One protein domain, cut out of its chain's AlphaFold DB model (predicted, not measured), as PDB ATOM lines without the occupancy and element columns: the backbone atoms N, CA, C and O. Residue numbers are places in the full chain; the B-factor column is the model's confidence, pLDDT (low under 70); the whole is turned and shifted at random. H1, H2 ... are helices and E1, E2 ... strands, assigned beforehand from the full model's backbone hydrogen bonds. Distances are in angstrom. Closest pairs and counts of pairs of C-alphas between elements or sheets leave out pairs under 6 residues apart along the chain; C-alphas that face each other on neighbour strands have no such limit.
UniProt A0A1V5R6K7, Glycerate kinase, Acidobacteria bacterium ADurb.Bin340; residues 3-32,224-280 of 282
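Overview. This is residues 3 to 32 and 224 to 280 of the 282 residues of the protein "Glycerate kinase" of Acidobacteria bacterium ADurb.Bin340 (UniProt A0A1V5R6K7). A small, open sheet of three parallel strands, E1, E2 and E3, has the longest helix, H3, packed along one face, while two short helices, H2 and H4, pack on each other farther along. The first printed piece, residues 3 to 32, is mostly loop with one helix, H1, which only grazes the sheet. The printed part has 87 residues, with four named helices and three named strands in the order H1 E1 H2 H3 E2 H4 E3; the sheet's order is E1 E2 E3. The class is mixed, helices and strands, with under half of the residues in named elements. The whole is compact, with a radius of gyration of the C-alphas of 11.6 A and spans of 34 by 32 by 18 A.

Along the chain. Residues 3 to 14 hold no named element. H1, residues 15 to 22, begins at C-alpha 15 (27.351, 27.610, 57.292) and is 10.7 A long. After the cut, E1 is residues 224 to 227, from C-alpha 224 (38.472, 28.208, 42.217). H2 is residues 234 to 238, and H3, residues 241 to 251, is 15.4 A long. E2, residues 256 to 260, is 12.9 A long. H4 is residues 267 to 271, and E3, residues 276 to 279, ends at C-alpha 279 (20.664, 30.830, 42.588).

Arrangement. E1 and E2 are parallel at 23 degrees, with N 259 and O 227 2.8 A apart, within hydrogen-bond range. E2, the inner strand, and E3 are parallel at 13 degrees, with N 258 and O 276 at 2.8 A. H3 is on the sheet at a height of 9.0 A, two layers, a helix on one face of a sheet. It lies over E1 and, only just, over E2, with 3 C-alphas, and runs along the strands, at 6 degrees to E1 on the local plane; the closest C-alphas of H3 and E1 are those of Pro 242 and Thr 227, 5.6 A. E1, H2 H3, E2 and E2, H4, E3 are strand-helix-strand units, parallel neighbour strands with helices between, each with a right-handed crossover. H4 only grazes the sheet, with residues 268 to 271, and H1 with residues 18 to 22. H2 and H4 touch, their closest C-alphas being those of Ala 234 and Trp 267, 5.6 A. H2 and H3 only just touch, only at the corner, with 3 pairs of C-alphas within 8 A, the closest Thr 236 and Leu 243 at 6.7 A. H1 is apart from H2, H3 and H4. In H1, H3 and H4 every O i to N i+4 pair is within hydrogen-bond range; H2 has 0 of 1, but 2 of 2 O i to N i+3 pairs.

Size, cuts and confidence. The C-alphas farthest apart, those of Gly 26 and Pro 265, are 34.8 A apart. Residues 33 to 223 are not printed, and C-alphas 32 and 224 are 16.6 A apart across the cut. Of the links printed whole, none is long. The mean pLDDT of the printed part is 94.0, and no printed residue is under 70.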
ATOM      1  N   LEU A   3      37.788  25.472  46.828       98.50
ATOM      2  CA  LEU A   3      37.487  25.832  48.211       98.50
ATOM      3  C   LEU A   3      36.027  26.280  48.303       98.50
ATOM      4  O   LEU A   3      35.613  27.173  47.570       98.50
ATOM      5  N   ILE A   4      35.255  25.665  49.192       98.50
ATOM      6  CA  ILE A   4      33.840  25.965  49.415       98.50
ATOM      7  C   ILE A   4      33.731  26.742  50.721       98.50
ATOM      8  O   ILE A   4      33.812  26.157  51.802       98.50
ATOM      9  N   ALA A   5      33.577  28.057  50.603       98.00
ATOM     10  CA  ALA A   5      33.582  29.004  51.708       98.00
ATOM     11  C   ALA A   5      32.318  29.888  51.765       98.00
ATOM     12  O   ALA A   5      32.410  31.110  51.608       98.00
ATOM     13  N   PRO A   6      31.116  29.300  51.918       96.94
ATOM     14  CA  PRO A   6      29.878  30.052  52.085       96.94
ATOM     15  C   PRO A   6      29.662  30.478  53.541       96.94
ATOM     16  O   PRO A   6      30.268  29.934  54.469       96.94
ATOM     17  N   THR A   7      28.727  31.402  53.729       94.94
ATOM     18  CA  THR A   7      28.099  31.673  55.024       94.94
ATOM     19  C   THR A   7      26.771  30.925  55.154       94.94
ATOM     20  O   THR A   7      26.389  30.128  54.291       94.94
ATOM     21  N   ALA A   8      26.048  31.159  56.253       92.06
ATOM     22  CA  ALA A   8      24.720  30.598  56.451       92.06
ATOM     23  C   ALA A   8      23.737  31.041  55.353       92.06
ATOM     24  O   ALA A   8      23.626  32.222  55.005       92.06
ATOM     25  N   PHE A   9      22.913  30.104  54.887       91.06
ATOM     26  CA  PHE A   9      21.708  30.444  54.137       91.06
ATOM     27  C   PHE A   9      20.600  30.670  55.161       91.06
ATOM     28  O   PHE A   9      19.852  29.749  55.491       91.06
ATOM     29  N   LYS A  10      20.570  31.885  55.730       83.06
ATOM     30  CA  LYS A  10      19.722  32.248  56.879       83.06
ATOM     31  C   LYS A  10      18.298  31.695  56.737       83.06
ATOM     32  O   LYS A  10      17.650  31.892  55.713       83.06
ATOM     33  N   GLY A  11      17.840  30.989  57.773       80.94
ATOM     34  CA  GLY A  11      16.525  30.341  57.825       80.94
ATOM     35  C   GLY A  11      16.431  28.964  57.156       80.94
ATOM     36  O   GLY A  11      15.394  28.326  57.280       80.94
ATOM     37  N   THR A  12      17.483  28.487  56.476       87.12
ATOM     38  CA  THR A  12      17.459  27.189  55.768       87.12
ATOM     39  C   THR A  12      18.645  26.284  56.090       87.12
ATOM     40  O   THR A  12      18.441  25.097  56.321       87.12
ATOM     41  N   ARG A  13      19.879  26.808  56.102       93.25
ATOM     42  CA  ARG A  13      21.106  26.029  56.338       93.25
ATOM     43  C   ARG A  13      22.107  26.821  57.168       93.25
ATOM     44  O   ARG A  13      22.364  27.996  56.895       93.25
ATOM     45  N   THR A  14      22.726  26.145  58.127       94.19
ATOM     46  CA  THR A  14      23.939  26.609  58.813       94.19
ATOM     47  C   THR A  14      25.102  26.765  57.820       94.19
ATOM     48  O   THR A  14      25.047  26.204  56.718       94.19
ATOM     49  N   PRO A  15      26.189  27.479  58.173       95.38
ATOM     50  CA  PRO A  15      27.351  27.610  57.292       95.38
ATOM     51  C   PRO A  15      27.926  26.260  56.831       95.38
ATOM     52  O   PRO A  15      28.243  26.080  55.656       95.38
ATOM     53  N   LEU A  16      28.014  25.276  57.735       95.94
ATOM     54  CA  LEU A  16      28.537  23.946  57.414       95.94
ATOM     55  C   LEU A  16      27.592  23.149  56.504       95.94
ATOM     56  O   LEU A  16      28.051  22.464  55.590       95.94
ATOM     57  N   GLU A  17      26.280  23.242  56.718       96.25
ATOM     58  CA  GLU A  17      25.292  22.626  55.825       96.25
ATOM     59  C   GLU A  17      25.314  23.262  54.436       96.25
ATOM     60  O   GLU A  17      25.273  22.539  53.442       96.25
ATOM     61  N   ALA A  18      25.451  24.589  54.349       96.25
ATOM     62  CA  ALA A  18      25.620  25.293  53.082       96.25
ATOM     63  C   ALA A  18      26.908  24.845  52.370       96.25
ATOM     64  O   ALA A  18      26.879  24.519  51.184       96.25
ATOM     65  N   ALA A  19      28.026  24.731  53.093       97.38
ATOM     66  CA  ALA A  19      29.283  24.254  52.522       97.38
ATOM     67  C   ALA A  19      29.160  22.829  51.969       97.38
ATOM     68  O   ALA A  19      29.590  22.565  50.848       97.38
ATOM     69  N   ARG A  20      28.526  21.917  52.713       96.94
ATOM     70  CA  ARG A  20      28.283  20.539  52.257       96.94
ATOM     71  C   ARG A  20      27.350  20.481  51.053       96.94
ATOM     72  O   ARG A  20      27.601  19.704  50.141       96.94
ATOM     73  N   PHE A  21      26.307  21.305  51.045       96.62
ATOM     74  CA  PHE A  21      25.341  21.375  49.953       96.62
ATOM     75  C   PHE A  21      25.982  21.829  48.630       96.62
ATOM     76  O   PHE A  21      25.668  21.282  47.577       96.62
ATOM     77  N   LEU A  22      26.916  22.784  48.676       96.50
ATOM     78  CA  LEU A  22      27.595  23.320  47.487       96.50
ATOM     79  C   LEU A  22      28.784  22.466  47.000       96.50
ATOM     80  O   LEU A  22      29.309  22.677  45.895       96.50
ATOM     81  N   ALA A  23      29.249  21.536  47.831       97.38
ATOM     82  CA  ALA A  23      30.456  20.767  47.577       97.38
ATOM     83  C   ALA A  23      30.245  19.620  46.584       97.38
ATOM     84  O   ALA A  23      29.192  18.991  46.503       97.38
ATOM     85  N   ARG A  24      31.308  19.315  45.843       96.25
ATOM     86  CA  ARG A  24      31.454  18.129  44.995       96.25
ATOM     87  C   ARG A  24      32.578  17.244  45.550       96.25
ATOM     88  O   ARG A  24      33.392  17.720  46.346       96.25
ATOM     89  N   PRO A  25      32.667  15.966  45.134       96.75
ATOM     90  CA  PRO A  25      33.783  15.109  45.516       96.75
ATOM     91  C   PRO A  25      35.139  15.773  45.235       96.75
ATOM     92  O   PRO A  25      35.389  16.247  44.127       96.75
ATOM     93  N   GLY A  26      36.004  15.808  46.251       95.06
ATOM     94  CA  GLY A  26      37.336  16.411  46.168       95.06
ATOM     95  C   GLY A  26      37.402  17.910  46.466       95.06
ATOM     96  O   GLY A  26      38.486  18.480  46.361       95.06
ATOM     97  N   ASP A  27      36.297  18.559  46.836       97.69
ATOM     98  CA  ASP A  27      36.323  19.936  47.334       97.69
ATOM     99  C   ASP A  27      36.732  20.023  48.811       97.69
ATOM    100  O   ASP A  27      36.498  19.111  49.604       97.69
ATOM    101  N   ARG A  28      37.311  21.167  49.192       97.44
ATOM    102  CA  ARG A  28      37.633  21.497  50.587       97.44
ATOM    103  C   ARG A  28      36.573  22.419  51.164       97.44
ATOM    104  O   ARG A  28      36.213  23.407  50.534       97.44
ATOM    105  N   LEU A  29      36.119  22.125  52.378       98.12
ATOM    106  CA  LEU A  29      35.114  22.933  53.068       98.12
ATOM    107  C   LEU A  29      35.779  23.909  54.032       98.12
ATOM    108  O   LEU A  29      36.597  23.501  54.860       98.12
ATOM    109  N   LEU A  30      35.369  25.167  53.953       97.94
ATOM    110  CA  LEU A  30      35.722  26.224  54.887       97.94
ATOM    111  C   LEU A  30      34.467  27.063  55.175       97.94
ATOM    112  O   LEU A  30      34.379  28.182  54.688       97.94
ATOM    113  N   PRO A  31      33.460  26.524  55.885       97.50
ATOM    114  CA  PRO A  31      32.278  27.299  56.255       97.50
ATOM    115  C   PRO A  31      32.676  28.535  57.071       97.50
ATOM    116  O   PRO A  31      33.607  28.467  57.876       97.50
ATOM    117  N   LEU A  32      31.977  29.650  56.863       96.50
ATOM    118  CA  LEU A  32      32.343  30.940  57.442       96.50
ATOM    119  C   LEU A  32      31.186  31.610  58.198       96.50
ATOM    120  O   LEU A  32      30.017  31.459  57.841       96.50
ATOM    121  N   ALA A 224      39.581  27.266  42.100       98.31
ATOM    122  CA  ALA A 224      38.472  28.208  42.217       98.31
ATOM    123  C   ALA A 224      38.015  28.310  43.680       98.31
ATOM    124  O   ALA A 224      38.257  27.392  44.476       98.31
ATOM    125  N   VAL A 225      37.278  29.373  43.993       98.69
ATOM    126  CA  VAL A 225      36.556  29.538  45.260       98.69
ATOM    127  C   VAL A 225      35.055  29.587  44.986       98.69
ATOM    128  O   VAL A 225      34.601  30.248  44.057       98.69
ATOM    129  N   VAL A 226      34.276  28.874  45.794       98.50
ATOM    130  CA  VAL A 226      32.814  28.952  45.811       98.50
ATOM    131  C   VAL A 226      32.406  29.600  47.123       98.50
ATOM    132  O   VAL A 226      32.813  29.141  48.186       98.50
ATOM    133  N   THR A 227      31.599  30.649  47.070       97.75
ATOM    134  CA  THR A 227      31.060  31.324  48.256       97.75
ATOM    135  C   THR A 227      29.597  31.681  48.028       97.75
ATOM    136  O   THR A 227      29.051  31.426  46.953       97.75
ATOM    137  N   GLY A 228      28.932  32.221  49.040       94.69
ATOM    138  CA  GLY A 228      27.496  32.417  48.990       94.69
ATOM    139  C   GLY A 228      26.870  32.745  50.330       94.69
ATOM    140  O   GLY A 228      27.473  32.513  51.374       94.69
ATOM    141  N   GLU A 229      25.638  33.237  50.275       92.88
ATOM    142  CA  GLU A 229      24.756  33.455  51.423       92.88
ATOM    143  C   GLU A 229      23.286  33.272  51.001       92.88
ATOM    144  O   GLU A 229      22.970  33.088  49.822       92.88
ATOM    145  N   GLY A 230      22.348  33.356  51.946       91.81
ATOM    146  CA  GLY A 230      20.923  33.126  51.658       91.81
ATOM    147  C   GLY A 230      20.283  34.111  50.664       91.81
ATOM    148  O   GLY A 230      19.311  33.764  49.989       91.81
ATOM    149  N   ARG A 231      20.805  35.333  50.538       92.25
ATOM    150  CA  ARG A 231      20.260  36.368  49.651       92.25
ATOM    151  C   ARG A 231      21.376  37.237  49.087       92.25
ATOM    152  O   ARG A 231      22.145  37.804  49.850       92.25
ATOM    153  N   LEU A 232      21.392  37.397  47.766       93.75
ATOM    154  CA  LEU A 232      22.196  38.419  47.103       93.75
ATOM    155  C   LEU A 232      21.362  39.687  46.937       93.75
ATOM    156  O   LEU A 232      20.296  39.650  46.324       93.75
ATOM    157  N   ASP A 233      21.840  40.803  47.468       91.81
ATOM    158  CA  ASP A 233      21.198  42.119  47.377       91.81
ATOM    159  C   ASP A 233      22.236  43.252  47.422       91.81
ATOM    160  O   ASP A 233      23.433  43.001  47.588       91.81
ATOM    161  N   ALA A 234      21.784  44.503  47.295       87.31
ATOM    162  CA  ALA A 234      22.649  45.681  47.340       87.31
ATOM    163  C   ALA A 234      23.514  45.762  48.613       87.31
ATOM    164  O   ALA A 234      24.659  46.203  48.536       87.31
ATOM    165  N   THR A 235      23.025  45.269  49.760       81.75
ATOM    166  CA  THR A 235      23.777  45.303  51.029       81.75
ATOM    167  C   THR A 235      24.973  44.356  51.024       81.75
ATOM    168  O   THR A 235      25.910  44.521  51.796       81.75
ATOM    169  N   THR A 236      25.012  43.389  50.104       82.50
ATOM    170  CA  THR A 236      26.196  42.539  49.890       82.50
ATOM    171  C   THR A 236      27.428  43.378  49.555       82.50
ATOM    172  O   THR A 236      28.532  43.058  49.995       82.50
ATOM    173  N   LEU A 237      27.240  44.496  48.841       80.38
ATOM    174  CA  LEU A 237      28.307  45.444  48.508       80.38
ATOM    175  C   LEU A 237      28.852  46.206  49.725       80.38
ATOM    176  O   LEU A 237      29.964  46.730  49.657       80.38
ATOM    177  N   GLU A 238      28.130  46.208  50.847       78.69
ATOM    178  CA  GLU A 238      28.514  46.892  52.090       78.69
ATOM    179  C   GLU A 238      29.580  46.131  52.898       78.69
ATOM    180  O   GLU A 238      29.918  46.532  54.009       78.69
ATOM    181  N   GLY A 239      30.166  45.073  52.325       72.31
ATOM    182  CA  GLY A 239      31.276  44.338  52.933       72.31
ATOM    183  C   GLY A 239      30.865  43.044  53.622       72.31
ATOM    184  O   GLY A 239      31.583  42.578  54.499       72.31
ATOM    185  N   LYS A 240      29.746  42.434  53.211       85.88
ATOM    186  CA  LYS A 240      29.384  41.096  53.686       85.88
ATOM    187  C   LYS A 240      30.460  40.070  53.337       85.88
ATOM    188  O   LYS A 240      31.145  40.172  52.313       85.88
ATOM    189  N   LEU A 241      30.549  39.026  54.151       91.62
ATOM    190  CA  LEU A 241      31.599  38.018  54.053       91.62
ATOM    191  C   LEU A 241      31.753  37.354  52.665       91.62
ATOM    192  O   LEU A 241      32.897  37.230  52.224       91.62
ATOM    193  N   PRO A 242      30.697  37.014  51.890       94.44
ATOM    194  CA  PRO A 242      30.887  36.487  50.532       94.44
ATOM    195  C   PRO A 242      31.654  37.438  49.604       94.44
ATOM    196  O   PRO A 242      32.437  36.998  48.762       94.44
ATOM    197  N   LEU A 243      31.478  38.751  49.772       93.94
ATOM    198  CA  LEU A 243      32.220  39.750  49.009       93.94
ATOM    199  C   LEU A 243      33.678  39.848  49.464       93.94
ATOM    200  O   LEU A 243      34.570  39.993  48.628       93.94
ATOM    201  N   VAL A 244      33.932  39.752  50.770       95.38
ATOM    202  CA  VAL A 244      35.292  39.709  51.326       95.38
ATOM    203  C   VAL A 244      36.051  38.495  50.777       95.38
ATOM    204  O   VAL A 244      37.151  38.644  50.238       95.38
ATOM    205  N   VAL A 245      35.420  37.315  50.791       97.25
ATOM    206  CA  VAL A 245      35.953  36.084  50.185       97.25
ATOM    207  C   VAL A 245      36.248  36.289  48.701       97.25
ATOM    208  O   VAL A 245      37.350  35.978  48.248       97.25
ATOM    209  N   ALA A 246      35.300  36.849  47.942       97.25
ATOM    210  CA  ALA A 246      35.484  37.095  46.516       97.25
ATOM    211  C   ALA A 246      36.679  38.020  46.236       97.25
ATOM    212  O   ALA A 246      37.512  37.724  45.381       97.25
ATOM    213  N   ARG A 247      36.810  39.116  46.993       96.25
ATOM    214  CA  ARG A 247      37.930  40.061  46.865       96.25
ATOM    215  C   ARG A 247      39.273  39.406  47.186       96.25
ATOM    216  O   ARG A 247      40.239  39.641  46.461       96.25
ATOM    217  N   ARG A 248      39.358  38.601  48.250       97.06
ATOM    218  CA  ARG A 248      40.593  37.886  48.624       97.06
ATOM    219  C   ARG A 248      40.970  36.826  47.596       97.06
ATOM    220  O   ARG A 248      42.108  36.810  47.141       97.06
ATOM    221  N   ALA A 249      40.011  36.021  47.145       97.88
ATOM    222  CA  ALA A 249      40.237  35.016  46.109       97.88
ATOM    223  C   ALA A 249      40.724  35.641  44.787       97.88
ATOM    224  O   ALA A 249      41.688  35.160  44.191       97.88
ATOM    225  N   LYS A 250      40.136  36.772  44.371       97.06
ATOM    226  CA  LYS A 250      40.558  37.501  43.163       97.06
ATOM    227  C   LYS A 250      41.973  38.069  43.261       97.06
ATOM    228  O   LYS A 250      42.695  38.043  42.270       97.06
ATOM    229  N   ARG A 251      42.413  38.514  44.446       96.94
ATOM    230  CA  ARG A 251      43.816  38.923  44.677       96.94
ATOM    231  C   ARG A 251      44.811  37.776  44.475       96.94
ATOM    232  O   ARG A 251      45.959  38.037  44.136       96.94
ATOM    233  N   LEU A 252      44.365  36.530  44.632       97.06
ATOM    234  CA  LEU A 252      45.145  35.321  44.352       97.06
ATOM    235  C   LEU A 252      45.009  34.834  42.899       97.06
ATOM    236  O   LEU A 252      45.553  33.789  42.554       97.06
ATOM    237  N   GLY A 253      44.266  35.551  42.049       97.31
ATOM    238  CA  GLY A 253      43.998  35.148  40.668       97.31
ATOM    239  C   GLY A 253      43.028  33.969  40.533       97.31
ATOM    240  O   GLY A 253      42.989  33.339  39.477       97.31
ATOM    241  N   LEU A 254      42.255  33.647  41.578       98.12
ATOM    242  CA  LEU A 254      41.297  32.540  41.549       98.12
ATOM    243  C   LEU A 254      39.913  33.001  41.068       98.12
ATOM    244  O   LEU A 254      39.410  34.012  41.567       98.12
ATOM    245  N   PRO A 255      39.255  32.240  40.173       98.19
ATOM    246  CA  PRO A 255      37.873  32.504  39.800       98.19
ATOM    247  C   PRO A 255      36.928  32.229  40.976       98.19
ATOM    248  O   PRO A 255      37.117  31.274  41.742       98.19
ATOM    249  N   VAL A 256      35.884  33.047  41.093       98.50
ATOM    250  CA  VAL A 256      34.925  33.029  42.199       98.50
ATOM    251  C   VAL A 256      33.516  32.736  41.700       98.50
ATOM    252  O   VAL A 256      32.948  33.489  40.909       98.50
ATOM    253  N   GLN A 257      32.924  31.666  42.226       98.19
ATOM    254  CA  GLN A 257      31.536  31.281  41.979       98.19
ATOM    255  C   GLN A 257      30.668  31.709  43.169       98.19
ATOM    256  O   GLN A 257      30.849  31.211  44.281       98.19
ATOM    257  N   GLY A 258      29.720  32.613  42.939       97.56
ATOM    258  CA  GLY A 258      28.705  33.017  43.907       97.56
ATOM    259  C   GLY A 258      27.463  32.125  43.826       97.56
ATOM    260  O   GLY A 258      26.861  31.979  42.760       97.56
ATOM    261  N   ARG A 259      27.065  31.521  44.947       97.06
ATOM    262  CA  ARG A 259      25.889  30.646  45.062       97.06
ATOM    263  C   ARG A 259      24.946  31.197  46.121       97.06
ATOM    264  O   ARG A 259      25.288  31.207  47.296       97.06
ATOM    265  N   PHE A 260      23.773  31.669  45.716       95.75
ATOM    266  CA  PHE A 260      22.868  32.394  46.613       95.75
ATOM    267  C   PHE A 260      21.499  31.740  46.697       95.75
ATOM    268  O   PHE A 260      21.032  31.167  45.721       95.75
ATOM    269  N   GLY A 261      20.818  31.854  47.835       93.62
ATOM    270  CA  GLY A 261      19.473  31.278  47.968       93.62
ATOM    271  C   GLY A 261      18.378  32.067  47.240       93.62
ATOM    272  O   GLY A 261      17.395  31.507  46.766       93.62
ATOM    273  N   SER A 262      18.523  33.390  47.132       93.50
ATOM    274  CA  SER A 262      17.492  34.260  46.554       93.50
ATOM    275  C   SER A 262      18.048  35.585  46.029       93.50
ATOM    276  O   SER A 262      19.168  35.987  46.355       93.50
ATOM    277  N   ARG A 263      17.235  36.275  45.219       94.81
ATOM    278  CA  ARG A 263      17.493  37.634  44.718       94.81
ATOM    279  C   ARG A 263      16.807  38.657  45.621       94.81
ATOM    280  O   ARG A 263      15.622  38.519  45.927       94.81
ATOM    281  N   GLY A 264      17.529  39.688  46.030       92.56
ATOM    282  CA  GLY A 264      16.972  40.896  46.626       92.56
ATOM    283  C   GLY A 264      17.152  42.117  45.722       92.56
ATOM    284  O   GLY A 264      17.713  42.010  44.632       92.56
ATOM    285  N   PRO A 265      16.667  43.290  46.150       93.25
ATOM    286  CA  PRO A 265      16.838  44.529  45.396       93.25
ATOM    287  C   PRO A 265      18.320  44.848  45.136       93.25
ATOM    288  O   PRO A 265      19.146  44.754  46.046       93.25
ATOM    289  N   GLY A 266      18.654  45.227  43.899       90.81
ATOM    290  CA  GLY A 266      20.013  45.618  43.499       90.81
ATOM    291  C   GLY A 266      21.031  44.471  43.435       90.81
ATOM    292  O   GLY A 266      22.236  44.724  43.476       90.81
ATOM    293  N   TRP A 267      20.572  43.218  43.349       94.06
ATOM    294  CA  TRP A 267      21.443  42.040  43.294       94.06
ATOM    295  C   TRP A 267      22.371  42.031  42.070       94.06
ATOM    296  O   TRP A 267      23.461  41.476  42.150       94.06
ATOM    297  N   GLU A 268      21.978  42.654  40.957       94.75
ATOM    298  CA  GLU A 268      22.756  42.696  39.715       94.75
ATOM    299  C   GLU A 268      24.102  43.404  39.914       94.75
ATOM    300  O   GLU A 268      25.134  42.939  39.434       94.75
ATOM    301  N   ALA A 269      24.109  44.501  40.677       91.62
ATOM    302  CA  ALA A 269      25.336  45.223  41.001       91.62
ATOM    303  C   ALA A 269      26.259  44.383  41.896       91.62
ATOM    304  O   ALA A 269      27.474  44.370  41.705       91.62
ATOM    305  N   ALA A 270      25.683  43.640  42.845       90.94
ATOM    306  CA  ALA A 270      26.433  42.731  43.703       90.94
ATOM    307  C   ALA A 270      26.971  41.509  42.935       90.94
ATOM    308  O   ALA A 270      28.077  41.046  43.211       90.94
ATOM    309  N   ALA A 271      26.235  41.019  41.933       93.94
ATOM    310  CA  ALA A 271      26.623  39.878  41.107       93.94
ATOM    311  C   ALA A 271      27.936  40.115  40.347       93.94
ATOM    312  O   ALA A 271      28.718  39.182  40.190       93.94
ATOM    313  N   ALA A 272      28.221  41.361  39.952       93.56
ATOM    314  CA  ALA A 272      29.456  41.733  39.256       93.56
ATOM    315  C   ALA A 272      30.739  41.482  40.077       93.56
ATOM    316  O   ALA A 272      31.840  41.456  39.525       93.56
ATOM    317  N   ALA A 273      30.624  41.282  41.396       93.25
ATOM    318  CA  ALA A 273      31.759  40.902  42.232       93.25
ATOM    319  C   ALA A 273      32.226  39.453  42.001       93.25
ATOM    320  O   ALA A 273      33.365  39.122  42.344       93.25
ATOM    321  N   PHE A 274      31.401  38.609  41.384       97.06
ATOM    322  CA  PHE A 274      31.651  37.185  41.159       97.06
ATOM    323  C   PHE A 274      31.831  36.908  39.664       97.06
ATOM    324  O   PHE A 274      31.290  37.619  38.824       97.06
ATOM    325  N   ASP A 275      32.605  35.880  39.330       97.88
ATOM    326  CA  ASP A 275      32.857  35.509  37.930       97.88
ATOM    327  C   ASP A 275      31.733  34.617  37.377       97.88
ATOM    328  O   ASP A 275      31.472  34.591  36.178       97.88
ATOM    329  N   GLU A 276      31.023  33.926  38.269       97.00
ATOM    330  CA  GLU A 276      29.803  33.179  37.977       97.00
ATOM    331  C   GLU A 276      28.818  33.352  39.140       97.00
ATOM    332  O   GLU A 276      29.222  33.284  40.300       97.00
ATOM    333  N   VAL A 277      27.526  33.532  38.853       97.12
ATOM    334  CA  VAL A 277      26.465  33.608  39.869       97.12
ATOM    335  C   VAL A 277      25.367  32.604  39.541       97.12
ATOM    336  O   VAL A 277      24.829  32.617  38.436       97.12
ATOM    337  N   ALA A 278      25.000  31.761  40.508       96.12
ATOM    338  CA  ALA A 278      23.788  30.945  40.436       96.12
ATOM    339  C   ALA A 278      22.931  31.102  41.689       96.12
ATOM    340  O   ALA A 278      23.420  31.459  42.765       96.12
ATOM    341  N   PHE A 279      21.643  30.815  41.516       94.00
ATOM    342  CA  PHE A 279      20.664  30.830  42.588       94.00
ATOM    343  C   PHE A 279      20.208  29.405  42.855       94.00
ATOM    344  O   PHE A 279      19.645  28.762  41.969       94.00
ATOM    345  N   GLU A 280      20.490  28.924  44.056       85.81
ATOM    346  CA  GLU A 280      20.200  27.565  44.484       85.81
ATOM    347  C   GLU A 280      18.821  27.528  45.137       85.81
ATOM    348  O   GLU A 280      18.495  28.389  45.955       85.81
TER     349      GLU A 280